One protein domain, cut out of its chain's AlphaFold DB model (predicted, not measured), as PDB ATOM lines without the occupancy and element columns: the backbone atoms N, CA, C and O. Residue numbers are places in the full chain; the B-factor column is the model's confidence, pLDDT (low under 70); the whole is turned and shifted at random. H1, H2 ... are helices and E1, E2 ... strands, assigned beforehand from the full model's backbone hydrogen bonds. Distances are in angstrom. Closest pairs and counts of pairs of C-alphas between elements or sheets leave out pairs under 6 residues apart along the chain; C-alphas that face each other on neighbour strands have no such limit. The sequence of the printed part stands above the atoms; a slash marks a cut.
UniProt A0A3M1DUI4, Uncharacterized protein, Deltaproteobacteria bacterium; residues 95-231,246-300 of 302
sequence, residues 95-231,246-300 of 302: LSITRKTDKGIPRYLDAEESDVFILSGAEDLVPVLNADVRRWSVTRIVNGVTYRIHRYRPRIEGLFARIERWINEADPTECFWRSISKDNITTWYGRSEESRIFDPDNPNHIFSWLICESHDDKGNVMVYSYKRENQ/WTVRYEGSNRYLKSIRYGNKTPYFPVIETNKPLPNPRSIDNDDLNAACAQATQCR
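Overview. This is residues 95 to 231 and 246 to 300 of the 302 residues of an uncharacterized protein of Deltaproteobacteria bacterium (UniProt A0A3M1DUI4). Eight antiparallel strands, E1, E2, E3, E5, E6, E7, E8 and E10, ring a closed barrel; E11 and E12 extend its wall beyond E10, E4 pairs onto E5 and E9 onto E10. A single helix, H1, starts near E11, and residues 289 to 300 stick out as a free arm. The printed part has 192 residues with twelve named strands, E1 to E12, then one named helix; the class is mostly strand. It is compact, with a radius of gyration of the C-alphas of 18.3 A, and spans 65 by 45 by 33 A; without the arm, the body spans 49 by 46 by 34 A.

Arrangement. Begin at residues 96 to 99, E1, in a hairpin with E2, residues 117 to 119; N 98 and O 118, 3.0 A apart, are within hydrogen-bond range, as are the pairs below. E3, residues 123 to 127, forms a hairpin with E2 at N 125 and O 117, 2.8 A. Next find the hairpin of E4, residues 137 to 142, and E5, residues 145 to 154, with N 140 and O 147 at 2.9 A. E3 and E4 lie on one side of E5; N 126 and O 153 are 2.9 A apart. On the other side is E6, residues 162 to 168, with N 150 and O 165 at 2.9 A. E7, residues 175 to 180, follows with N 164 and O 178 at 2.8 A, then E8, residues 186 to 189, with N 179 and O 187 at 2.8 A. E9, residues 196 to 199, forms a hairpin with E10, residues 202 to 215, at N 197 and O 208, 2.9 A. E10 bends by 71 degrees at residue 207; it is antiparallel to E8, with N 188 and O 213 at 2.8 A, and to E1, with N 97 and O 209 at 2.9 A, closing the ring. E10 and E12, residues 255 to 261, lie on opposite sides of E11, residues 221 to 228: see N 214 and O 222, 2.9 A, and N 225 and O 259, 2.9 A. The closest C-alphas of E11 and H1, residues 281 to 298, are those of Val 223 and Arg 282, 7.4 A apart; on the local plane H1 runs across E11 at 86 degrees. In H1, 11 of 14 O i to N i+4 pairs are within range.

Along the chain. Find C-alpha 96 at (165.969, 146.419, 226.577), where E1 begins. E5 runs 28.4 A, E10 31.0 A and E11 23.2 A. H1 runs 27.2 A to C-alpha 298 at (125.840, 151.627, 210.224).

Size, cuts and confidence. The two C-alphas farthest apart, of Asp 132 and Arg 300, are 68.5 A apart. Residues 232 to 245 are not printed; C-alphas 231 and 246 are 8.4 A apart. The links E1 to E2 and E12 to H1 are long. Residues 246 to 251 and 283 to 300 have pLDDT under 70.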
ATOM      1  N   LEU A  95     164.783 151.054 225.771       93.75
ATOM      2  CA  LEU A  95     165.066 150.128 226.865       93.75
ATOM      3  C   LEU A  95     164.992 148.673 226.382       93.75
ATOM      4  O   LEU A  95     164.087 148.283 225.641       93.75
ATOM      5  N   SER A  96     165.932 147.858 226.842       96.25
ATOM      6  CA  SER A  96     165.969 146.419 226.577       96.25
ATOM      7  C   SER A  96     166.729 145.695 227.683       96.25
ATOM      8  O   SER A  96     167.498 146.309 228.420       96.25
ATOM      9  N   ILE A  97     166.514 144.389 227.798       97.62
ATOM     10  CA  ILE A  97     167.373 143.496 228.575       97.62
ATOM     11  C   ILE A  97     168.040 142.550 227.588       97.62
ATOM     12  O   ILE A  97     167.348 141.889 226.819       97.62
ATOM     13  N   THR A  98     169.367 142.491 227.590       96.94
ATOM     14  CA  THR A  98     170.140 141.773 226.564       96.94
ATOM     15  C   THR A  98     171.201 140.901 227.213       96.94
ATOM     16  O   THR A  98     171.780 141.285 228.228       96.94
ATOM     17  N   ARG A  99     171.466 139.720 226.648       96.75
ATOM     18  CA  ARG A  99     172.585 138.882 227.089       96.75
ATOM     19  C   ARG A  99     173.915 139.562 226.764       96.75
ATOM     20  O   ARG A  99     174.120 140.077 225.668       96.75
ATOM     21  N   LYS A 100     174.820 139.560 227.734       95.56
ATOM     22  CA  LYS A 100     176.156 140.145 227.649       95.56
ATOM     23  C   LYS A 100     177.053 139.317 226.726       95.56
ATOM     24  O   LYS A 100     177.065 138.094 226.831       95.56
ATOM     25  N   THR A 101     177.816 139.985 225.860       94.94
ATOM     26  CA  THR A 101     178.689 139.331 224.863       94.94
ATOM     27  C   THR A 101     180.155 139.772 224.915       94.94
ATOM     28  O   THR A 101     180.967 139.293 224.132       94.94
ATOM     29  N   ASP A 102     180.520 140.699 225.803       90.06
ATOM     30  CA  ASP A 102     181.884 141.252 225.901       90.06
ATOM     31  C   ASP A 102     182.919 140.238 226.435       90.06
ATOM     32  O   ASP A 102     184.102 140.338 226.124       90.06
ATOM     33  N   LYS A 103     182.479 139.258 227.234       89.31
ATOM     34  CA  LYS A 103     183.309 138.244 227.909       89.31
ATOM     35  C   LYS A 103     183.111 136.830 227.364       89.31
ATOM     36  O   LYS A 103     183.554 135.868 227.984       89.31
ATOM     37  N   GLY A 104     182.443 136.697 226.223       91.56
ATOM     38  CA  GLY A 104     182.177 135.412 225.590       91.56
ATOM     39  C   GLY A 104     180.818 135.367 224.909       91.56
ATOM     40  O   GLY A 104     180.006 136.281 225.026       91.56
ATOM     41  N   ILE A 105     180.579 134.278 224.184       94.88
ATOM     42  CA  ILE A 105     179.305 134.030 223.510       94.88
ATOM     43  C   ILE A 105     178.322 133.431 224.533       94.88
ATOM     44  O   ILE A 105     178.714 132.503 225.249       94.88
ATOM     45  N   PRO A 106     177.066 133.917 224.610       96.00
ATOM     46  CA  PRO A 106     176.042 133.331 225.469       96.00
ATOM     47  C   PRO A 106     175.849 131.838 225.186       96.00
ATOM     48  O   PRO A 106     175.749 131.432 224.026       96.00
ATOM     49  N   ARG A 107     175.789 131.021 226.242       95.88
ATOM     50  CA  ARG A 107     175.608 129.565 226.124       95.88
ATOM     51  C   ARG A 107     174.146 129.140 226.216       95.88
ATOM     52  O   ARG A 107     173.848 127.994 225.910       95.88
ATOM     53  N   TYR A 108     173.255 130.029 226.664       94.50
ATOM     54  CA  TYR A 108     171.825 129.766 226.856       94.50
ATOM     55  C   TYR A 108     171.516 128.638 227.857       94.50
ATOM     56  O   TYR A 108     170.417 128.085 227.866       94.50
ATOM     57  N   LEU A 109     172.452 128.330 228.761       92.94
ATOM     58  CA  LEU A 109     172.265 127.357 229.839       92.94
ATOM     59  C   LEU A 109     171.709 128.070 231.078       92.94
ATOM     60  O   LEU A 109     172.382 128.240 232.094       92.94
ATOM     61  N   ASP A 110     170.457 128.520 230.968       87.75
ATOM     62  CA  ASP A 110     169.799 129.366 231.974       87.75
ATOM     63  C   ASP A 110     169.630 128.684 233.341       87.75
ATOM     64  O   ASP A 110     169.650 129.358 234.369       87.75
ATOM     65  N   ALA A 111     169.507 127.354 233.384       84.69
ATOM     66  CA  ALA A 111     169.441 126.606 234.643       84.69
ATOM     67  C   ALA A 111     170.744 126.704 235.461       84.69
ATOM     68  O   ALA A 111     170.708 126.622 236.688       84.69
ATOM     69  N   GLU A 112     171.876 126.913 234.785       88.62
ATOM     70  CA  GLU A 112     173.208 127.051 235.382       88.62
ATOM     71  C   GLU A 112     173.621 128.516 235.583       88.62
ATOM     72  O   GLU A 112     174.732 128.773 236.040       88.62
ATOM     73  N   GLU A 113     172.768 129.485 235.225       86.50
ATOM     74  CA  GLU A 113     173.116 130.914 235.203       86.50
ATOM     75  C   GLU A 113     174.389 131.207 234.392       86.50
ATOM     76  O   GLU A 113     175.228 132.018 234.783       86.50
ATOM     77  N   SER A 114     174.545 130.544 233.241       92.06
ATOM     78  CA  SER A 114     175.771 130.669 232.447       92.06
ATOM     79  C   SER A 114     175.998 132.047 231.834       92.06
ATOM     80  O   SER A 114     177.127 132.372 231.469       92.06
ATOM     81  N   ASP A 115     174.932 132.832 231.685       94.81
ATOM     82  CA  ASP A 115     174.937 134.081 230.938       94.81
ATOM     83  C   ASP A 115     174.566 135.257 231.845       94.81
ATOM     84  O   ASP A 115     173.681 135.167 232.698       94.81
ATOM     85  N   VAL A 116     175.219 136.394 231.615       95.38
ATOM     86  CA  VAL A 116     174.924 137.657 232.302       95.38
ATOM     87  C   VAL A 116     173.960 138.477 231.452       95.38
ATOM     88  O   VAL A 116     174.085 138.522 230.229       95.38
ATOM     89  N   PHE A 117     173.017 139.159 232.095       96.38
ATOM     90  CA  PHE A 117     172.077 140.066 231.435       96.38
ATOM     91  C   PHE A 117     172.479 141.515 231.688       96.38
ATOM     92  O   PHE A 117     173.022 141.824 232.743       96.38
ATOM     93  N   ILE A 118     172.190 142.406 230.745       94.88
ATOM     94  CA  ILE A 118     172.436 143.844 230.859       94.88
ATOM     95  C   ILE A 118     171.110 144.576 230.690       94.88
ATOM     96  O   ILE A 118     170.399 144.330 229.713       94.88
ATOM     97  N   LEU A 119     170.789 145.491 231.607       91.62
ATOM     98  CA  LEU A 119     169.655 146.405 231.451       91.62
ATOM     99  C   LEU A 119     170.103 147.671 230.710       91.62
ATOM    100  O   LEU A 119     170.960 148.412 231.191       91.62
ATOM    101  N   SER A 120     169.507 147.915 229.542       80.00
ATOM    102  CA  SER A 120     169.697 149.112 228.709       80.00
ATOM    103  C   SER A 120     171.163 149.464 228.424       80.00
ATOM    104  O   SER A 120     171.526 150.634 228.370       80.00
ATOM    105  N   GLY A 121     172.009 148.444 228.252       72.81
ATOM    106  CA  GLY A 121     173.412 148.598 227.855       72.81
ATOM    107  C   GLY A 121     174.373 149.098 228.940       72.81
ATOM    108  O   GLY A 121     175.558 149.206 228.649       72.81
ATOM    109  N   ALA A 122     173.904 149.382 230.159       73.06
ATOM    110  CA  ALA A 122     174.726 150.037 231.182       73.06
ATOM    111  C   ALA A 122     175.150 149.116 232.334       73.06
ATOM    112  O   ALA A 122     176.294 149.180 232.769       73.06
ATOM    113  N   GLU A 123     174.256 148.248 232.822       87.38
ATOM    114  CA  GLU A 123     174.474 147.549 234.094       87.38
ATOM    115  C   GLU A 123     174.328 146.033 233.993       87.38
ATOM    116  O   GLU A 123     173.289 145.528 233.560       87.38
ATOM    117  N   ASP A 124     175.349 145.317 234.477       94.00
ATOM    118  CA  ASP A 124     175.319 143.866 234.656       94.00
ATOM    119  C   ASP A 124     174.284 143.502 235.717       94.00
ATOM    120  O   ASP A 124     174.403 143.886 236.881       94.00
ATOM    121  N   LEU A 125     173.302 142.699 235.342       95.31
ATOM    122  CA  LEU A 125     172.325 142.146 236.259       95.31
ATOM    123  C   LEU A 125     172.871 140.878 236.904       95.31
ATOM    124  O   LEU A 125     173.333 139.957 236.230       95.31
ATOM    125  N   VAL A 126     172.751 140.816 238.224       94.62
ATOM    126  CA  VAL A 126     173.076 139.641 239.031       94.62
ATOM    127  C   VAL A 126     171.817 139.125 239.727       94.62
ATOM    128  O   VAL A 126     170.962 139.931 240.116       94.62
ATOM    129  N   PRO A 127     171.664 137.801 239.891       95.06
ATOM    130  CA  PRO A 127     170.527 137.247 240.607       95.06
ATOM    131  C   PRO A 127     170.545 137.701 242.069       95.06
ATOM    132  O   PRO A 127     171.589 137.762 242.721       95.06
ATOM    133  N   VAL A 128     169.365 138.003 242.601       95.19
ATOM    134  CA  VAL A 128     169.183 138.205 244.038       95.19
ATOM    135  C   VAL A 128     169.196 136.838 244.715       95.19
ATOM    136  O   VAL A 128     168.568 135.897 244.228       95.19
ATOM    137  N   LEU A 129     169.906 136.731 245.836       94.50
ATOM    138  CA  LEU A 129     169.983 135.513 246.638       94.50
ATOM    139  C   LEU A 129     169.147 135.663 247.915       94.50
ATOM    140  O   LEU A 129     169.015 136.759 248.462       94.50
ATOM    141  N   ASN A 130     168.581 134.553 248.372       93.06
ATOM    142  CA  ASN A 130     167.979 134.393 249.688       93.06
ATOM    143  C   ASN A 130     169.070 134.277 250.770       93.06
ATOM    144  O   ASN A 130     170.258 134.152 250.470       93.06
ATOM    145  N   ALA A 131     168.668 134.287 252.045       92.00
ATOM    146  CA  ALA A 131     169.587 134.143 253.179       92.00
ATOM    147  C   ALA A 131     170.359 132.808 253.179       92.00
ATOM    148  O   ALA A 131     171.461 132.732 253.710       92.00
ATOM    149  N   ASP A 132     169.806 131.773 252.545       92.56
ATOM    150  CA  ASP A 132     170.439 130.467 252.340       92.56
ATOM    151  C   ASP A 132     171.387 130.434 251.123       92.56
ATOM    152  O   ASP A 132     171.818 129.361 250.702       92.56
ATOM    153  N   VAL A 133     171.704 131.600 250.539       89.62
ATOM    154  CA  VAL A 133     172.585 131.780 249.367       89.62
ATOM    155  C   VAL A 133     172.029 131.107 248.101       89.62
ATOM    156  O   VAL A 133     172.674 131.079 247.053       89.62
ATOM    157  N   ARG A 134     170.785 130.617 248.134       90.62
ATOM    158  CA  ARG A 134     170.092 130.143 246.938       90.62
ATOM    159  C   ARG A 134     169.472 131.309 246.203       90.62
ATOM    160  O   ARG A 134     169.165 132.356 246.767       90.62
ATOM    161  N   ARG A 135     169.244 131.110 244.914       90.56
ATOM    162  CA  ARG A 135     168.578 132.100 244.086       90.56
ATOM    163  C   ARG A 135     167.186 132.412 244.624       90.56
ATOM    164  O   ARG A 135     166.386 131.502 244.832       90.56
ATOM    165  N   TRP A 136     166.888 133.697 244.778       95.00
ATOM    166  CA  TRP A 136     165.538 134.142 245.078       95.00
ATOM    167  C   TRP A 136     164.609 133.708 243.943       95.00
ATOM    168  O   TRP A 136     164.851 133.993 242.761       95.00
ATOM    169  N   SER A 137     163.534 133.020 244.303       95.00
ATOM    170  CA  SER A 137     162.462 132.677 243.387       95.00
ATOM    171  C   SER A 137     161.115 132.734 244.090       95.00
ATOM    172  O   SER A 137     161.006 132.506 245.294       95.00
ATOM    173  N   VAL A 138     160.077 133.039 243.321       96.06
ATOM    174  CA  VAL A 138     158.689 132.858 243.738       96.06
ATOM    175  C   VAL A 138     157.905 132.271 242.579       96.06
ATOM    176  O   VAL A 138     158.171 132.588 241.419       96.06
ATOM    177  N   THR A 139     156.931 131.429 242.894       96.44
ATOM    178  CA  THR A 139     155.998 130.899 241.907       96.44
ATOM    179  C   THR A 139     154.738 131.749 241.890       96.44
ATOM    180  O   THR A 139     154.197 132.098 242.941       96.44
ATOM    181  N   ARG A 140     154.253 132.078 240.694       95.25
ATOM    182  CA  ARG A 140     152.970 132.749 240.505       95.25
ATOM    183  C   ARG A 140     152.163 132.032 239.440       95.25
ATOM    184  O   ARG A 140     152.657 131.816 238.343       95.25
ATOM    185  N   ILE A 141     150.913 131.727 239.757       94.94
ATOM    186  CA  ILE A 141     149.964 131.174 238.792       94.94
ATOM    187  C   ILE A 141     149.153 132.330 238.208       94.94
ATOM    188  O   ILE A 141     148.652 133.163 238.968       94.94
ATOM    189  N   VAL A 142     149.053 132.393 236.881       93.06
ATOM    190  CA  VAL A 142     148.255 133.376 236.136       93.06
ATOM    191  C   VAL A 142     147.550 132.657 234.995       93.06
ATOM    192  O   VAL A 142     148.202 132.037 234.162       93.06
ATOM    193  N   ASN A 143     146.222 132.719 234.958       92.12
ATOM    194  CA  ASN A 143     145.385 132.008 233.987       92.12
ATOM    195  C   ASN A 143     145.693 130.501 233.888       92.12
ATOM    196  O   ASN A 143     145.747 129.945 232.794       92.12
ATOM    197  N   GLY A 144     145.980 129.852 235.022       91.38
ATOM    198  CA  GLY A 144     146.387 128.441 235.061       91.38
ATOM    199  C   GLY A 144     147.824 128.156 234.601       91.38
ATOM    200  O   GLY A 144     148.258 127.012 234.680       91.38
ATOM    201  N   VAL A 145     148.583 129.171 234.176       93.88
ATOM    202  CA  VAL A 145     150.002 129.050 233.818       93.88
ATOM    203  C   VAL A 145     150.872 129.335 235.035       93.88
ATOM    204  O   VAL A 145     150.733 130.377 235.684       93.88
ATOM    205  N   THR A 146     151.789 128.422 235.338       96.56
ATOM    206  CA  THR A 146     152.749 128.567 236.434       96.56
ATOM    207  C   THR A 146     154.001 129.283 235.943       96.56
ATOM    208  O   THR A 146     154.751 128.752 235.127       96.56
ATOM    209  N   TYR A 147     154.256 130.478 236.474       96.56
ATOM    210  CA  TYR A 147     155.481 131.230 236.229       96.56
ATOM    211  C   TYR A 147     156.427 131.137 237.420       96.56
ATOM    212  O   TYR A 147     156.067 131.486 238.551       96.56
ATOM    213  N   ARG A 148     157.674 130.759 237.148       96.50
ATOM    214  CA  ARG A 148     158.799 130.931 238.062       96.50
ATOM    215  C   ARG A 148     159.396 132.314 237.865       96.50
ATOM    216  O   ARG A 148     159.812 132.673 236.764       96.50
ATOM    217  N   ILE A 149     159.439 133.097 238.936       96.94
ATOM    218  CA  ILE A 149     159.919 134.476 238.904       96.94
ATOM    219  C   ILE A 149     161.239 134.563 239.655       96.94
ATOM    220  O   ILE A 149     161.288 134.272 240.848       96.94
ATOM    221  N   HIS A 150     162.285 135.026 238.979       96.50
ATOM    222  CA  HIS A 150     163.589 135.317 239.570       96.50
ATOM    223  C   HIS A 150     163.810 136.821 239.669       96.50
ATOM    224  O   HIS A 150     163.522 137.558 238.728       96.50
ATOM    225  N   ARG A 151     164.350 137.285 240.798       96.50
ATOM    226  CA  ARG A 151     164.734 138.687 240.980       96.50
ATOM    227  C   ARG A 151     166.184 138.895 240.599       96.50
ATOM    228  O   ARG A 151     167.043 138.075 240.920       96.50
ATOM    229  N   TYR A 152     166.434 140.039 239.987       96.06
ATOM    230  CA  TYR A 152     167.757 140.521 239.637       96.06
ATOM    231  C   TYR A 152     167.956 141.930 240.183       96.06
ATOM    232  O   TYR A 152     166.994 142.646 240.468       96.06
ATOM    233  N   ARG A 153     169.220 142.322 240.309       94.50
ATOM    234  CA  ARG A 153     169.635 143.690 240.617       94.50
ATOM    235  C   ARG A 153     170.866 144.066 239.791       94.50
ATOM    236  O   ARG A 153     171.633 143.162 239.449       94.50
ATOM    237  N   PRO A 154     171.078 145.352 239.487       94.31
ATOM    238  CA  PRO A 154     172.354 145.829 238.973       94.31
ATOM    239  C   PRO A 154     173.512 145.430 239.897       94.31
ATOM    240  O   PRO A 154     173.367 145.397 241.122       94.31
ATOM    241  N   ARG A 155     174.676 145.136 239.318       92.88
ATOM    242  CA  ARG A 155     175.918 144.915 240.068       92.88
ATOM    243  C   ARG A 155     176.313 146.174 240.840       92.88
ATOM    244  O   ARG A 155     176.792 146.058 241.967       92.88
ATOM    245  N   ILE A 156     176.093 147.344 240.241       90.06
ATOM    246  CA  ILE A 156     176.227 148.654 240.875       90.06
ATOM    247  C   ILE A 156     174.829 149.268 240.944       90.06
ATOM    248  O   ILE A 156     174.219 149.579 239.926       90.06
ATOM    249  N   GLU A 157     174.284 149.387 242.154       88.81
ATOM    250  CA  GLU A 157     172.919 149.881 242.339       88.81
ATOM    251  C   GLU A 157     172.830 151.397 242.108       88.81
ATOM    252  O   GLU A 157     173.679 152.160 242.569       88.81
ATOM    253  N   GLY A 158     171.761 151.832 241.440       84.06
ATOM    254  CA  GLY A 158     171.525 153.251 241.153       84.06
ATOM    255  C   GLY A 158     170.090 153.577 240.744       84.06
ATOM    256  O   GLY A 158     169.602 154.675 241.014       84.06
ATOM    257  N   LEU A 159     169.382 152.617 240.143       83.06
ATOM    258  CA  LEU A 159     167.980 152.780 239.750       83.06
ATOM    259  C   LEU A 159     167.012 152.445 240.888       83.06
ATOM    260  O   LEU A 159     165.876 152.924 240.874       83.06
ATOM    261  N   PHE A 160     167.443 151.614 241.847       87.88
ATOM    262  CA  PHE A 160     166.606 151.047 242.907       87.88
ATOM    263  C   PHE A 160     165.321 150.415 242.353       87.88
ATOM    264  O   PHE A 160     164.255 150.463 242.967       87.88
ATOM    265  N   ALA A 161     165.422 149.849 241.150       93.56
ATOM    266  CA  ALA A 161     164.314 149.231 240.449       93.56
ATOM    267  C   ALA A 161     164.204 147.755 240.834       93.56
ATOM    268  O   ALA A 161     165.199 147.032 240.913       93.56
ATOM    269  N   ARG A 162     162.976 147.266 241.006       96.12
ATOM    270  CA  ARG A 162     162.720 145.832 241.146       96.12
ATOM    271  C   ARG A 162     162.713 145.200 239.761       96.12
ATOM    272  O   ARG A 162     161.793 145.460 238.990       96.12
ATOM    273  N   ILE A 163     163.706 144.365 239.466       97.38
ATOM    274  CA  ILE A 163     163.853 143.690 238.171       97.38
ATOM    275  C   ILE A 163     163.545 142.205 238.338       97.38
ATOM    276  O   ILE A 163     164.050 141.541 239.245       97.38
ATOM    277  N   GLU A 164     162.698 141.682 237.464       97.94
ATOM    278  CA  GLU A 164     162.190 140.322 237.529       97.94
ATOM    279  C   GLU A 164     162.210 139.653 236.165       97.94
ATOM    280  O   GLU A 164     161.735 140.216 235.181       97.94
ATOM    281  N   ARG A 165     162.681 138.412 236.144       97.81
ATOM    282  CA  ARG A 165     162.556 137.495 235.018       97.81
ATOM    283  C   ARG A 165     161.432 136.517 235.312       97.81
ATOM    284  O   ARG A 165     161.449 135.877 236.360       97.81
ATOM    285  N   TRP A 166     160.478 136.414 234.404       97.44
ATOM    286  CA  TRP A 166     159.329 135.520 234.479       97.44
ATOM    287  C   TRP A 166     159.518 134.407 233.457       97.44
ATOM    288  O   TRP A 166     159.745 134.688 232.282       97.44
ATOM    289  N   ILE A 167     159.448 133.161 233.915       95.56
ATOM    290  CA  ILE A 167     159.661 131.967 233.097       95.56
ATOM    291  C   ILE A 167     158.437 131.078 233.264       95.56
ATOM    292  O   ILE A 167     158.140 130.666 234.386       95.56
ATOM    293  N   ASN A 168     157.719 130.802 232.181       95.19
ATOM    294  CA  ASN A 168     156.661 129.797 232.187       95.19
ATOM    295  C   ASN A 168     157.292 128.404 232.380       95.19
ATOM    296  O   ASN A 168     158.201 128.016 231.649       95.19
ATOM    297  N   GLU A 169     156.845 127.663 233.398       94.12
ATOM    298  CA  GLU A 169     157.406 126.345 233.730       94.12
ATOM    299  C   GLU A 169     157.007 125.245 232.734       94.12
ATOM    300  O   GLU A 169     157.713 124.245 232.625       94.12
ATOM    301  N   ALA A 170     155.897 125.423 232.012       93.50
ATOM    302  CA  ALA A 170     155.429 124.486 230.993       93.50
ATOM    303  C   ALA A 170     155.987 124.802 229.593       93.50
ATOM    304  O   ALA A 170     156.152 123.889 228.788       93.50
ATOM    305  N   ASP A 171     156.290 126.074 229.315       91.31
ATOM    306  CA  ASP A 171     156.839 126.536 228.037       91.31
ATOM    307  C   ASP A 171     157.979 127.553 228.251       91.31
ATOM    308  O   ASP A 171     157.739 128.758 228.349       91.31
ATOM    309  N   PRO A 172     159.243 127.097 228.292       83.19
ATOM    310  CA  PRO A 172     160.394 127.975 228.497       83.19
ATOM    311  C   PRO A 172     160.602 129.037 227.406       83.19
ATOM    312  O   PRO A 172     161.312 130.020 227.657       83.19
ATOM    313  N   THR A 173     159.978 128.893 226.226       86.62
ATOM    314  CA  THR A 173     160.016 129.930 225.183       86.62
ATOM    315  C   THR A 173     159.264 131.181 225.641       86.62
ATOM    316  O   THR A 173     159.594 132.304 225.246       86.62
ATOM    317  N   GLU A 174     158.294 131.032 226.545       92.19
ATOM    318  CA  GLU A 174     157.571 132.124 227.178       92.19
ATOM    319  C   GLU A 174     158.334 132.656 228.401       92.19
ATOM    320  O   GLU A 174     157.956 132.514 229.566       92.19
ATOM    321  N   CYS A 175     159.444 133.322 228.095       94.94
ATOM    322  CA  CYS A 175     160.283 134.021 229.054       94.94
ATOM    323  C   CYS A 175     160.260 135.525 228.764       94.94
ATOM    324  O   CYS A 175     160.511 135.958 227.636       94.94
ATOM    325  N   PHE A 176     159.977 136.340 229.777       97.25
ATOM    326  CA  PHE A 176     159.941 137.799 229.664       97.25
ATOM    327  C   PHE A 176     160.419 138.468 230.947       97.25
ATOM    328  O   PHE A 176     160.629 137.823 231.974       97.25
ATOM    329  N   TRP A 177     160.596 139.783 230.886       98.19
ATOM    330  CA  TRP A 177     161.075 140.548 232.026       98.19
ATOM    331  C   TRP A 177     160.122 141.667 232.406       98.19
ATOM    332  O   TRP A 177     159.376 142.196 231.578       98.19
ATOM    333  N   ARG A 178     160.204 142.055 233.674       97.75
ATOM    334  CA  ARG A 178     159.530 143.212 234.246       97.75
ATOM    335  C   ARG A 178     160.508 144.025 235.077       97.75
ATOM    336  O   ARG A 178     161.251 143.460 235.874       97.75
ATOM    337  N   SER A 179     160.452 145.342 234.953       97.06
ATOM    338  CA  SER A 179     161.059 146.271 235.902       97.06
ATOM    339  C   SER A 179     159.984 147.158 236.528       97.06
ATOM    340  O   SER A 179     158.984 147.481 235.888       97.06
ATOM    341  N   ILE A 180     160.166 147.521 237.794       97.12
ATOM    342  CA  ILE A 180     159.332 148.495 238.504       97.12
ATOM    343  C   ILE A 180     160.275 149.533 239.104       97.12
ATOM    344  O   ILE A 180     161.120 149.178 239.930       97.12
ATOM    345  N   SER A 181     160.178 150.784 238.656       95.31
ATOM    346  CA  SER A 181     161.011 151.880 239.159       95.31
ATOM    347  C   SER A 181     160.536 152.378 240.529       95.31
ATOM    348  O   SER A 181     159.418 152.093 240.961       95.31
ATOM    349  N   LYS A 182     161.369 153.186 241.199       94.31
ATOM    350  CA  LYS A 182     161.002 153.892 242.440       94.31
ATOM    351  C   LYS A 182     159.819 154.858 242.277       94.31
ATOM    352  O   LYS A 182     159.119 155.126 243.244       94.31
ATOM    353  N   ASP A 183     159.586 155.336 241.053       93.31
ATOM    354  CA  ASP A 183     158.477 156.230 240.697       93.31
ATOM    355  C   ASP A 183     157.207 155.444 240.320       93.31
ATOM    356  O   ASP A 183     156.289 155.986 239.709       93.31
ATOM    357  N   ASN A 184     157.171 154.148 240.655       95.06
ATOM    358  CA  ASN A 184     156.064 153.229 240.411       95.06
ATOM    359  C   ASN A 184     155.710 153.047 238.921       95.06
ATOM    360  O   ASN A 184     154.578 152.721 238.567       95.06
ATOM    361  N   ILE A 185     156.699 153.226 238.036       96.06
ATOM    362  CA  ILE A 185     156.562 152.931 236.607       96.06
ATOM    363  C   ILE A 185     156.911 151.464 236.390       96.06
ATOM    364  O   ILE A 185     158.037 151.035 236.655       96.06
ATOM    365  N   THR A 186     155.953 150.697 235.877       97.56
ATOM    366  CA  THR A 186     156.161 149.297 235.505       97.56
ATOM    367  C   THR A 186     156.464 149.204 234.020       97.56
ATOM    368  O   THR A 186     155.708 149.709 233.197       97.56
ATOM    369  N   THR A 187     157.557 148.533 233.666       97.31
ATOM    370  CA  THR A 187     157.966 148.306 232.277       97.31
ATOM    371  C   THR A 187     158.131 146.818 232.016       97.31
ATOM    372  O   THR A 187     158.744 146.101 232.806       97.31
ATOM    373  N   TRP A 188     157.589 146.353 230.896       97.94
ATOM    374  CA  TRP A 188     157.663 144.966 230.459       97.94
ATOM    375  C   TRP A 188     158.523 144.832 229.211       97.94
ATOM    376  O   TRP A 188     158.457 145.662 228.299       97.94
ATOM    377  N   TYR A 189     159.272 143.736 229.134       97.94
ATOM    378  CA  TYR A 189     160.202 143.466 228.046       97.94
ATOM    379  C   TYR A 189     159.955 142.087 227.457       97.94
ATOM    380  O   TYR A 189     159.909 141.095 228.187       97.94
ATOM    381  N   GLY A 190     159.836 142.021 226.133       96.69
ATOM    382  CA  GLY A 190     159.761 140.763 225.405       96.69
ATOM    383  C   GLY A 190     158.591 139.875 225.818       96.69
ATOM    384  O   GLY A 190     158.785 138.676 225.962       96.69
ATOM    385  N   ARG A 191     157.389 140.420 226.049       93.81
ATOM    386  CA  ARG A 191     156.202 139.598 226.372       93.81
ATOM    387  C   ARG A 191     155.695 138.780 225.184       93.81
ATOM    388  O   ARG A 191     155.114 137.724 225.390       93.81
ATOM    389  N   SER A 192     155.931 139.251 223.962       92.19
ATOM    390  CA  SER A 192     155.649 138.529 222.716       92.19
ATOM    391  C   SER A 192     156.914 138.366 221.876       92.19
ATOM    392  O   SER A 192     157.860 139.145 222.022       92.19
ATOM    393  N   GLU A 193     156.904 137.409 220.946       92.50
ATOM    394  CA  GLU A 193     157.983 137.182 219.967       92.50
ATOM    395  C   GLU A 193     158.335 138.424 219.134       92.50
ATOM    396  O   GLU A 193     159.487 138.624 218.746       92.50
ATOM    397  N   GLU A 194     157.354 139.293 218.882       93.19
ATOM    398  CA  GLU A 194     157.544 140.584 218.212       93.19
ATOM    399  C   GLU A 194     158.563 141.462 218.960       93.19
ATOM    400  O   GLU A 194     159.371 142.147 218.349       93.19
ATOM    401  N   SER A 195     158.570 141.390 220.290       96.12
ATOM    402  CA  SER A 195     159.450 142.162 221.175       96.12
ATOM    403  C   SER A 195     160.679 141.380 221.659       96.12
ATOM    404  O   SER A 195     161.287 141.740 222.667       96.12
ATOM    405  N   ARG A 196     161.050 140.296 220.969       96.12
ATOM    406  CA  ARG A 196     162.229 139.475 221.277       96.12
ATOM    407  C   ARG A 196     163.145 139.381 220.063       96.12
ATOM    408  O   ARG A 196     162.673 139.235 218.940       96.12
ATOM    409  N   ILE A 197     164.448 139.407 220.306       95.25
ATOM    410  CA  ILE A 197     165.478 138.989 219.351       95.25
ATOM    411  C   ILE A 197     165.966 137.627 219.833       95.25
ATOM    412  O   ILE A 197     166.447 137.519 220.959       95.25
ATOM    413  N   PHE A 198     165.807 136.595 219.014       93.75
ATOM    414  CA  PHE A 198     166.117 135.210 219.365       93.75
ATOM    415  C   PHE A 198     166.683 134.449 218.160       93.75
ATOM    416  O   PHE A 198     166.576 134.918 217.021       93.75
ATOM    417  N   ASP A 199     167.303 133.302 218.428       91.31
ATOM    418  CA  ASP A 199     167.785 132.368 217.407       91.31
ATOM    419  C   ASP A 199     166.600 131.755 216.633       91.31
ATOM    420  O   ASP A 199     165.796 131.039 217.232       91.31
ATOM    421  N   PRO A 200     166.460 131.996 215.320       86.31
ATOM    422  CA  PRO A 200     165.360 131.443 214.537       86.31
ATOM    423  C   PRO A 200     165.321 129.910 214.524       86.31
ATOM    424  O   PRO A 200     164.239 129.344 214.394       86.31
ATOM    425  N   ASP A 201     166.472 129.242 214.683       86.81
ATOM    426  CA  ASP A 201     166.548 127.778 214.747       86.81
ATOM    427  C   ASP A 201     166.113 127.250 216.131       86.81
ATOM    428  O   ASP A 201     165.724 126.089 216.263       86.81
ATOM    429  N   ASN A 202     166.179 128.085 217.177       89.56
ATOM    430  CA  ASN A 202     165.776 127.724 218.533       89.56
ATOM    431  C   ASN A 202     165.184 128.925 219.298       89.56
ATOM    432  O   ASN A 202     165.919 129.669 219.954       89.56
ATOM    433  N   PRO A 203     163.846 129.076 219.315       88.75
ATOM    434  CA  PRO A 203     163.165 130.182 219.994       88.75
ATOM    435  C   PRO A 203     163.437 130.316 221.501       88.75
ATOM    436  O   PRO A 203     163.206 131.386 222.064       88.75
ATOM    437  N   ASN A 204     163.969 129.278 222.161       90.06
ATOM    438  CA  ASN A 204     164.409 129.364 223.559       90.06
ATOM    439  C   ASN A 204     165.689 130.197 223.728       90.06
ATOM    440  O   ASN A 204     165.937 130.755 224.798       90.06
ATOM    441  N   HIS A 205     166.511 130.309 222.684       93.81
ATOM    442  CA  HIS A 205     167.739 131.098 222.696       93.81
ATOM    443  C   HIS A 205     167.426 132.580 222.455       93.81
ATOM    444  O   HIS A 205     167.766 133.174 221.429       93.81
ATOM    445  N   ILE A 206     166.741 133.192 223.421       95.56
ATOM    446  CA  ILE A 206     166.405 134.615 223.379       95.56
ATOM    447  C   ILE A 206     167.644 135.429 223.751       95.56
ATOM    448  O   ILE A 206     168.174 135.313 224.859       95.56
ATOM    449  N   PHE A 207     168.096 136.261 222.817       95.88
ATOM    450  CA  PHE A 207     169.247 137.144 222.969       95.88
ATOM    451  C   PHE A 207     168.874 138.470 223.646       95.88
ATOM    452  O   PHE A 207     169.582 138.925 224.547       95.88
ATOM    453  N   SER A 208     167.761 139.088 223.234       96.56
ATOM    454  CA  SER A 208     167.308 140.377 223.767       96.56
ATOM    455  C   SER A 208     165.791 140.438 223.931       96.56
ATOM    456  O   SER A 208     165.036 140.021 223.050       96.56
ATOM    457  N   TRP A 209     165.354 141.002 225.054       98.00
ATOM    458  CA  TRP A 209     163.972 141.347 225.366       98.00
ATOM    459  C   TRP A 209     163.814 142.863 225.249       98.00
ATOM    460  O   TRP A 209     164.315 143.627 226.077       98.00
ATOM    461  N   LEU A 210     163.110 143.307 224.213       97.69
ATOM    462  CA  LEU A 210     162.864 144.719 223.932       97.69
ATOM    463  C   LEU A 210     161.673 145.215 224.750       97.69
ATOM    464  O   LEU A 210     160.734 144.453 224.995       97.69
ATOM    465  N   ILE A 211     161.686 146.487 225.160       97.56
ATOM    466  CA  ILE A 211     160.524 147.115 225.800       97.56
ATOM    467  C   ILE A 211     159.268 146.898 224.951       97.56
ATOM    468  O   ILE A 211     159.269 147.131 223.754       97.56
ATOM    469  N   CYS A 212     158.183 146.433 225.555       96.81
ATOM    470  CA  CYS A 212     156.918 146.209 224.847       96.81
ATOM    471  C   CYS A 212     155.769 147.028 225.438       96.81
ATOM    472  O   CYS A 212     154.838 147.398 224.721       96.81
ATOM    473  N   GLU A 213     155.865 147.362 226.722       96.56
ATOM    474  CA  GLU A 213     154.841 148.071 227.474       96.56
ATOM    475  C   GLU A 213     155.491 148.841 228.625       96.56
ATOM    476  O   GLU A 213     156.422 148.341 229.259       96.56
ATOM    477  N   SER A 214     154.992 150.038 228.916       97.00
ATOM    478  CA  SER A 214     155.331 150.782 230.128       97.00
ATOM    479  C   SER A 214     154.105 151.530 230.628       97.00
ATOM    480  O   SER A 214     153.420 152.163 229.827       97.00
ATOM    481  N   HIS A 215     153.806 151.461 231.920       96.94
ATOM    482  CA  HIS A 215     152.658 152.144 232.509       96.94
ATOM    483  C   HIS A 215     152.990 152.735 233.879       96.94
ATOM    484  O   HIS A 215     153.830 152.204 234.610       96.94
ATOM    485  N   ASP A 216     152.323 153.837 234.214       96.44
ATOM    486  CA  ASP A 216     152.416 154.476 235.526       96.44
ATOM    487  C   ASP A 216     151.278 154.036 236.463       96.44
ATOM    488  O   ASP A 216     150.434 153.198 236.134       96.44
ATOM    489  N   ASP A 217     151.275 154.613 237.658       94.62
ATOM    490  CA  ASP A 217     150.266 154.422 238.697       94.62
ATOM    491  C   ASP A 217     149.027 155.319 238.535       94.62
ATOM    492  O   ASP A 217     148.106 155.261 239.348       94.62
ATOM    493  N   LYS A 218     148.981 156.139 237.478       95.44
ATOM    494  CA  LYS A 218     147.887 157.074 237.157       95.44
ATOM    495  C   LYS A 218     147.036 156.581 235.987       95.44
ATOM    496  O   LYS A 218     146.096 157.261 235.577       95.44
ATOM    497  N   GLY A 219     147.345 155.399 235.460       95.12
ATOM    498  CA  GLY A 219     146.602 154.752 234.388       95.12
ATOM    499  C   GLY A 219     147.062 155.147 232.988       95.12
ATOM    500  O   GLY A 219     146.347 154.861 232.024       95.12
ATOM    501  N   ASN A 220     148.215 155.806 232.841       96.31
ATOM    502  CA  ASN A 220     148.819 156.056 231.537       96.31
ATOM    503  C   ASN A 220     149.629 154.837 231.094       96.31
ATOM    504  O   ASN A 220     150.353 154.243 231.891       96.31
ATOM    505  N   VAL A 221     149.539 154.484 229.813       96.81
ATOM    506  CA  VAL A 221     150.287 153.361 229.238       96.81
ATOM    507  C   VAL A 221     150.888 153.715 227.880       96.81
ATOM    508  O   VAL A 221     150.300 154.444 227.077       96.81
ATOM    509  N   MET A 222     152.085 153.190 227.645       96.00
ATOM    510  CA  MET A 222     152.810 153.191 226.385       96.00
ATOM    511  C   MET A 222     152.958 151.758 225.884       96.00
ATOM    512  O   MET A 222     153.318 150.865 226.650       96.00
ATOM    513  N   VAL A 223     152.731 151.550 224.591       96.81
ATOM    514  CA  VAL A 223     152.856 150.248 223.929       96.81
ATOM    515  C   VAL A 223     153.775 150.373 222.727       96.81
ATOM    516  O   VAL A 223     153.560 151.220 221.861       96.81
ATOM    517  N   TYR A 224     154.766 149.494 222.660       96.75
ATOM    518  CA  TYR A 224     155.793 149.475 221.625       96.75
ATOM    519  C   TYR A 224     155.525 148.304 220.684       96.75
ATOM    520  O   TYR A 224     155.273 147.189 221.147       96.75
ATOM    521  N   SER A 225     155.558 148.541 219.376       96.75
ATOM    522  CA  SER A 225     155.456 147.495 218.353       96.75
ATOM    523  C   SER A 225     156.695 147.484 217.472       96.75
ATOM    524  O   SER A 225     157.316 148.525 217.235       96.75
ATOM    525  N   TYR A 226     157.055 146.305 216.984       96.62
ATOM    526  CA  TYR A 226     158.268 146.062 216.224       96.62
ATOM    527  C   TYR A 226     157.955 145.327 214.930       96.62
ATOM    528  O   TYR A 226     157.069 144.482 214.849       96.62
ATOM    529  N   LYS A 227     158.731 145.624 213.894       95.00
ATOM    530  CA  LYS A 227     158.778 144.815 212.685       95.00
ATOM    531  C   LYS A 227     159.924 143.824 212.774       95.00
ATOM    532  O   LYS A 227     161.044 144.197 213.117       95.00
ATOM    533  N   ARG A 228     159.627 142.575 212.428       93.06
ATOM    534  CA  ARG A 228     160.632 141.557 212.137       93.06
ATOM    535  C   ARG A 228     161.362 141.930 210.849       93.06
ATOM    536  O   ARG A 228     160.738 142.431 209.916       93.06
ATOM    537  N   GLU A 229     162.667 141.703 210.831       90.19
ATOM    538  CA  GLU A 229     163.468 141.785 209.608       90.19
ATOM    539  C   GLU A 229     162.945 140.807 208.538       90.19
ATOM    540  O   GLU A 229     162.500 139.705 208.860       90.19
ATOM    541  N   ASN A 230     162.979 141.215 207.270       87.00
ATOM    542  CA  ASN A 230     162.462 140.432 206.152       87.00
ATOM    543  C   ASN A 230     163.324 140.607 204.884       87.00
ATOM    544  O   ASN A 230     164.461 141.077 204.949       87.00
ATOM    545  N   GLN A 231     162.822 140.139 203.739       84.62
ATOM    546  CA  GLN A 231     163.527 140.207 202.451       84.62
ATOM    547  C   GLN A 231     163.039 141.347 201.554       84.62
ATOM    548  O   GLN A 231     163.475 141.453 200.406       84.62
ATOM    549  N   TRP A 246     168.956 133.176 202.728       64.06
ATOM    550  CA  TRP A 246     167.734 133.020 203.509       64.06
ATOM    551  C   TRP A 246     167.484 131.544 203.832       64.06
ATOM    552  O   TRP A 246     166.673 130.867 203.209       64.06
ATOM    553  N   THR A 247     168.277 131.018 204.757       61.69
ATOM    554  CA  THR A 247     167.975 129.795 205.502       61.69
ATOM    555  C   THR A 247     167.282 130.184 206.808       61.69
ATOM    556  O   THR A 247     167.346 131.352 207.195       61.69
ATOM    557  N   VAL A 248     166.660 129.226 207.507       54.56
ATOM    558  CA  VAL A 248     165.979 129.457 208.800       54.56
ATOM    559  C   VAL A 248     166.842 130.320 209.743       54.56
ATOM    560  O   VAL A 248     166.360 131.331 210.238       54.56
ATOM    561  N   ARG A 249     168.161 130.073 209.820       51.53
ATOM    562  CA  ARG A 249     169.152 130.878 210.580       51.53
ATOM    563  C   ARG A 249     169.160 132.388 210.344       51.53
ATOM    564  O   ARG A 249     169.588 133.122 211.229       51.53
ATOM    565  N   TYR A 250     168.755 132.859 209.167       55.84
ATOM    566  CA  TYR A 250     168.731 134.282 208.814       55.84
ATOM    567  C   TYR A 250     167.312 134.838 208.698       55.84
ATOM    568  O   TYR A 250     167.150 135.994 208.300       55.84
ATOM    569  N   GLU A 251     166.287 134.060 209.071       62.72
ATOM    570  CA  GLU A 251     164.917 134.549 209.173       62.72
ATOM    571  C   GLU A 251     164.808 135.576 210.298       62.72
ATOM    572  O   GLU A 251     164.465 135.283 211.442       62.72
ATOM    573  N   GLY A 252     165.099 136.818 209.945       72.94
ATOM    574  CA  GLY A 252     164.783 138.020 210.683       72.94
ATOM    575  C   GLY A 252     164.805 137.907 212.203       72.94
ATOM    576  O   GLY A 252     163.787 138.155 212.848       72.94
ATOM    577  N   SER A 253     165.940 137.544 212.803       88.38
ATOM    578  CA  SER A 253     166.114 137.644 214.261       88.38
ATOM    579  C   SER A 253     165.961 139.085 214.725       88.38
ATOM    580  O   SER A 253     165.420 139.350 215.795       88.38
ATOM    581  N   ASN A 254     166.423 140.025 213.898       92.12
ATOM    582  CA  ASN A 254     166.417 141.432 214.243       92.12
ATOM    583  C   ASN A 254     164.990 141.997 214.316       92.12
ATOM    584  O   ASN A 254     164.041 141.479 213.710       92.12
ATOM    585  N   ARG A 255     164.848 143.072 215.087       94.62
ATOM    586  CA  ARG A 255     163.588 143.777 215.313       94.62
ATOM    587  C   ARG A 255     163.807 145.270 215.159       94.62
ATOM    588  O   ARG A 255     164.761 145.828 215.692       94.62
ATOM    589  N   TYR A 256     162.868 145.918 214.491       95.56
ATOM    590  CA  TYR A 256     162.895 147.351 214.242       95.56
ATOM    591  C   TYR A 256     161.686 148.003 214.888       95.56
ATOM    592  O   TYR A 256     160.558 147.596 214.613       95.56
ATOM    593  N   LEU A 257     161.899 149.008 215.739       96.50
ATOM    594  CA  LEU A 257     160.792 149.744 216.348       96.50
ATOM    595  C   LEU A 257     159.908 150.330 215.240       96.50
ATOM    596  O   LEU A 257     160.381 151.079 214.386       96.50
ATOM    597  N   LYS A 258     158.623 149.972 215.247       96.19
ATOM    598  CA  LYS A 258     157.664 150.371 214.216       96.19
ATOM    599  C   LYS A 258     156.749 151.490 214.679       96.19
ATOM    600  O   LYS A 258     156.483 152.410 213.908       96.19
ATOM    601  N   SER A 259     156.230 151.394 215.897       95.62
ATOM    602  CA  SER A 259     155.397 152.448 216.470       95.62
ATOM    603  C   SER A 259     155.416 152.412 217.990       95.62
ATOM    604  O   SER A 259     155.649 151.365 218.595       95.62
ATOM    605  N   ILE A 260     155.137 153.568 218.587       95.88
ATOM    606  CA  ILE A 260     154.834 153.697 220.008       95.88
ATOM    607  C   ILE A 260     153.459 154.338 220.106       95.88
ATOM    608  O   ILE A 260     153.254 155.448 219.611       95.88
ATOM    609  N   ARG A 261     152.517 153.645 220.738       95.31
ATOM    610  CA  ARG A 261     151.190 154.181 221.052       95.31
ATOM    611  C   ARG A 261     151.177 154.636 222.503       95.31
ATOM    612  O   ARG A 261     151.679 153.923 223.367       95.31
ATOM    613  N   TYR A 262     150.627 155.814 222.757       94.69
ATOM    614  CA  TYR A 262     150.515 156.419 224.082       94.69
ATOM    615  C   TYR A 262     149.311 157.366 224.112       94.69
ATOM    616  O   TYR A 262     148.740 157.673 223.066       94.69
ATOM    617  N   GLY A 263     148.904 157.811 225.304       92.75
ATOM    618  CA  GLY A 263     147.705 158.645 225.454       92.75
ATOM    619  C   GLY A 263     146.402 157.843 225.378       92.75
ATOM    620  O   GLY A 263     145.413 158.317 224.826       92.75
ATOM    621  N   ASN A 264     146.400 156.633 225.947       93.62
ATOM    622  CA  ASN A 264     145.244 155.734 226.043       93.62
ATOM    623  C   ASN A 264     143.973 156.453 226.530       93.62
ATOM    624  O   ASN A 264     144.051 157.280 227.438       93.62
ATOM    625  N   LYS A 265     142.808 156.137 225.955       90.75
ATOM    626  CA  LYS A 265     141.521 156.763 226.324       90.75
ATOM    627  C   LYS A 265     141.013 156.280 227.682       90.75
ATOM    628  O   LYS A 265     140.590 157.086 228.504       90.75
ATOM    629  N   THR A 266     141.098 154.973 227.908       91.50
ATOM    630  CA  THR A 266     140.657 154.315 229.139       91.50
ATOM    631  C   THR A 266     141.848 154.132 230.076       91.50
ATOM    632  O   THR A 266     142.842 153.544 229.638       91.50
ATOM    633  N   PRO A 267     141.792 154.611 231.335       93.88
ATOM    634  CA  PRO A 267     142.859 154.407 232.310       93.88
ATOM    635  C   PRO A 267     143.215 152.925 232.476       93.88
ATOM    636  O   PRO A 267     142.334 152.078 232.619       93.88
ATOM    637  N   TYR A 268     144.509 152.618 232.457       94.62
ATOM    638  CA  TYR A 268     145.015 151.251 232.510       94.62
ATOM    639  C   TYR A 268     145.588 150.920 233.893       94.62
ATOM    640  O   TYR A 268     146.687 151.347 234.235       94.62
ATOM    641  N   PHE A 269     144.849 150.131 234.675       94.06
ATOM    642  CA  PHE A 269     145.243 149.688 236.018       94.06
ATOM    643  C   PHE A 269     145.352 148.159 236.061       94.06
ATOM    644  O   PHE A 269     144.418 147.477 236.489       94.06
ATOM    645  N   PRO A 270     146.458 147.587 235.561       93.19
ATOM    646  CA  PRO A 270     146.588 146.145 235.448       93.19
ATOM    647  C   PRO A 270     146.707 145.487 236.822       93.19
ATOM    648  O   PRO A 270     147.604 145.796 237.607       93.19
ATOM    649  N   VAL A 271     145.847 144.503 237.073       90.50
ATOM    650  CA  VAL A 271     145.952 143.603 238.223       90.50
ATOM    651  C   VAL A 271     146.312 142.219 237.703       90.50
ATOM    652  O   VAL A 271     145.640 141.670 236.835       90.50
ATOM    653  N   ILE A 272     147.400 141.650 238.219       90.06
ATOM    654  CA  ILE A 272     147.789 140.280 237.876       90.06
ATOM    655  C   ILE A 272     147.044 139.333 238.821       90.06
ATOM    656  O   ILE A 272     147.434 139.160 239.980       90.06
ATOM    657  N   GLU A 273     145.975 138.728 238.321       88.88
ATOM    658  CA  GLU A 273     145.129 137.788 239.059       88.88
ATOM    659  C   GLU A 273     145.428 136.340 238.663       88.88
ATOM    660  O   GLU A 273     145.863 136.060 237.549       88.88
ATOM    661  N   THR A 274     145.156 135.396 239.561       89.00
ATOM    662  CA  THR A 274     145.413 133.971 239.304       89.00
ATOM    663  C   THR A 274     144.534 133.387 238.204       89.00
ATOM    664  O   THR A 274     144.997 132.545 237.440       89.00
ATOM    665  N   ASN A 275     143.295 133.864 238.075       90.19
ATOM    666  CA  ASN A 275     142.286 133.287 237.178       90.19
ATOM    667  C   ASN A 275     142.029 134.132 235.920       90.19
ATOM    668  O   ASN A 275     141.042 133.905 235.227       90.19
ATOM    669  N   LYS A 276     142.876 135.127 235.637       89.62
ATOM    670  CA  LYS A 276     142.770 135.975 234.442       89.62
ATOM    671  C   LYS A 276     144.076 135.955 233.656       89.62
ATOM    672  O   LYS A 276     145.131 135.778 234.268       89.62
ATOM    673  N   PRO A 277     144.034 136.155 232.325       88.44
ATOM    674  CA  PRO A 277     145.245 136.330 231.529       88.44
ATOM    675  C   PRO A 277     146.079 137.500 232.053       88.44
ATOM    676  O   PRO A 277     145.550 138.442 232.650       88.44
ATOM    677  N   LEU A 278     147.391 137.458 231.796       87.81
ATOM    678  CA  LEU A 278     148.255 138.598 232.083       87.81
ATOM    679  C   LEU A 278     147.692 139.847 231.380       87.81
ATOM    680  O   LEU A 278     147.487 139.797 230.163       87.81
ATOM    681  N   PRO A 279     147.485 140.966 232.102       88.94
ATOM    682  CA  PRO A 279     146.932 142.187 231.525       88.94
ATOM    683  C   PRO A 279     147.688 142.602 230.266       88.94
ATOM    684  O   PRO A 279     148.914 142.523 230.244       88.94
ATOM    685  N   ASN A 280     146.987 142.992 229.207       86.12
ATOM    686  CA  ASN A 280     147.607 143.402 227.952       86.12
ATOM    687  C   ASN A 280     146.882 144.642 227.417       86.12
ATOM    688  O   ASN A 280     145.730 144.536 227.003       86.12
ATOM    689  N   PRO A 281     147.526 145.816 227.366       80.75
ATOM    690  CA  PRO A 281     146.874 147.032 226.895       80.75
ATOM    691  C   PRO A 281     146.563 146.977 225.392       80.75
ATOM    692  O   PRO A 281     145.707 147.716 224.917       80.75
ATOM    693  N   ARG A 282     147.204 146.078 224.624       72.06
ATOM    694  CA  ARG A 282     146.919 145.912 223.189       72.06
ATOM    695  C   ARG A 282     145.512 145.389 222.912       72.06
ATOM    696  O   ARG A 282     144.990 145.695 221.845       72.06
ATOM    697  N   SER A 283     144.909 144.615 223.820       60.78
ATOM    698  CA  SER A 283     143.530 144.140 223.630       60.78
ATOM    699  C   SER A 283     142.510 145.263 223.823       60.78
ATOM    700  O   SER A 283     141.507 145.287 223.124       60.78
ATOM    701  N   ILE A 284     142.812 146.231 224.695       52.75
ATOM    702  CA  ILE A 284     141.921 147.352 225.031       52.75
ATOM    703  C   ILE A 284     141.684 148.255 223.811       52.75
ATOM    704  O   ILE A 284     140.552 148.639 223.542       52.75
ATOM    705  N   ASP A 285     142.727 148.541 223.022       52.19
ATOM    706  CA  ASP A 285     142.589 149.367 221.809       52.19
ATOM    707  C   ASP A 285     141.871 148.635 220.652       52.19
ATOM    708  O   ASP A 285     141.287 149.277 219.777       52.19
ATOM    709  N   ASN A 286     141.939 147.298 220.604       48.91
ATOM    710  CA  ASN A 286     141.347 146.513 219.515       48.91
ATOM    711  C   ASN A 286     139.822 146.387 219.648       48.91
ATOM    712  O   ASN A 286     139.127 146.396 218.631       48.91
ATOM    713  N   ASP A 287     139.296 146.331 220.873       46.59
ATOM    714  CA  ASP A 287     137.848 146.348 221.108       46.59
ATOM    715  C   ASP A 287     137.231 147.704 220.709       46.59
ATOM    716  O   ASP A 287     136.165 147.741 220.088       46.59
ATOM    717  N   ASP A 288     137.955 148.809 220.919       42.75
ATOM    718  CA  ASP A 288     137.558 150.149 220.457       42.75
ATOM    719  C   ASP A 288     137.601 150.291 218.920       42.75
ATOM    720  O   ASP A 288     136.774 150.994 218.332       42.75
ATOM    721  N   LEU A 289     138.533 149.611 218.239       36.50
ATOM    722  CA  LEU A 289     138.600 149.579 216.769       36.50
ATOM    723  C   LEU A 289     137.451 148.768 216.157       36.50
ATOM    724  O   LEU A 289     136.869 149.192 215.156       36.50
ATOM    725  N   ASN A 290     137.080 147.642 216.770       36.12
ATOM    726  CA  ASN A 290     135.935 146.843 216.330       36.12
ATOM    727  C   ASN A 290     134.605 147.578 216.569       36.12
ATOM    728  O   ASN A 290     133.733 147.564 215.697       36.12
ATOM    729  N   ALA A 291     134.473 148.303 217.686       38.28
ATOM    730  CA  ALA A 291     133.311 149.147 217.962       38.28
ATOM    731  C   ALA A 291     133.196 150.333 216.983       38.28
ATOM    732  O   ALA A 291     132.106 150.623 216.480       38.28
ATOM    733  N   ALA A 292     134.316 150.981 216.637       37.25
ATOM    734  CA  ALA A 292     134.340 152.068 215.655       37.25
ATOM    735  C   ALA A 292     134.042 151.586 214.220       37.25
ATOM    736  O   ALA A 292     133.367 152.283 213.460       37.25
ATOM    737  N   CYS A 293     134.483 150.380 213.847       33.28
ATOM    738  CA  CYS A 293     134.193 149.784 212.540       33.28
ATOM    739  C   CYS A 293     132.711 149.369 212.404       33.28
ATOM    740  O   CYS A 293     132.097 149.558 211.347       33.28
ATOM    741  N   ALA A 294     132.093 148.893 213.492       40.22
ATOM    742  CA  ALA A 294     130.661 148.600 213.537       40.22
ATOM    743  C   ALA A 294     129.803 149.871 213.375       40.22
ATOM    744  O   ALA A 294     128.857 149.882 212.584       40.22
ATOM    745  N   GLN A 295     130.180 150.976 214.029       41.56
ATOM    746  CA  GLN A 295     129.474 152.259 213.895       41.56
ATOM    747  C   GLN A 295     129.671 152.913 212.513       41.56
ATOM    748  O   GLN A 295     128.726 153.466 211.950       41.56
ATOM    749  N   ALA A 296     130.856 152.781 211.905       38.31
ATOM    750  CA  ALA A 296     131.117 153.282 210.552       38.31
ATOM    751  C   ALA A 296     130.345 152.513 209.459       38.31
ATOM    752  O   ALA A 296     130.011 153.083 208.418       38.31
ATOM    753  N   THR A 297     130.008 151.242 209.700       41.16
ATOM    754  CA  THR A 297     129.203 150.431 208.771       41.16
ATOM    755  C   THR A 297     127.711 150.776 208.856       41.16
ATOM    756  O   THR A 297     127.000 150.706 207.854       41.16
ATOM    757  N   GLN A 298     127.237 151.236 210.019       38.59
ATOM    758  CA  GLN A 298     125.840 151.627 210.224       38.59
ATOM    759  C   GLN A 298     125.522 153.033 209.678       38.59
ATOM    760  O   GLN A 298     124.405 153.278 209.236       38.59
ATOM    761  N   CYS A 299     126.519 153.921 209.580       37.09
ATOM    762  CA  CYS A 299     126.369 155.263 208.996       37.09
ATOM    763  C   CYS A 299     126.421 155.315 207.451       37.09
ATOM    764  O   CYS A 299     126.295 156.392 206.879       37.09
ATOM    765  N   ARG A 300     126.605 154.177 206.759       39.41
ATOM    766  CA  ARG A 300     126.555 154.071 205.280       39.41
ATOM    767  C   ARG A 300     125.246 153.481 204.736       39.41
ATOM    768  O   ARG A 300     125.148 153.219 203.539       39.41
TER     769      ARG A 300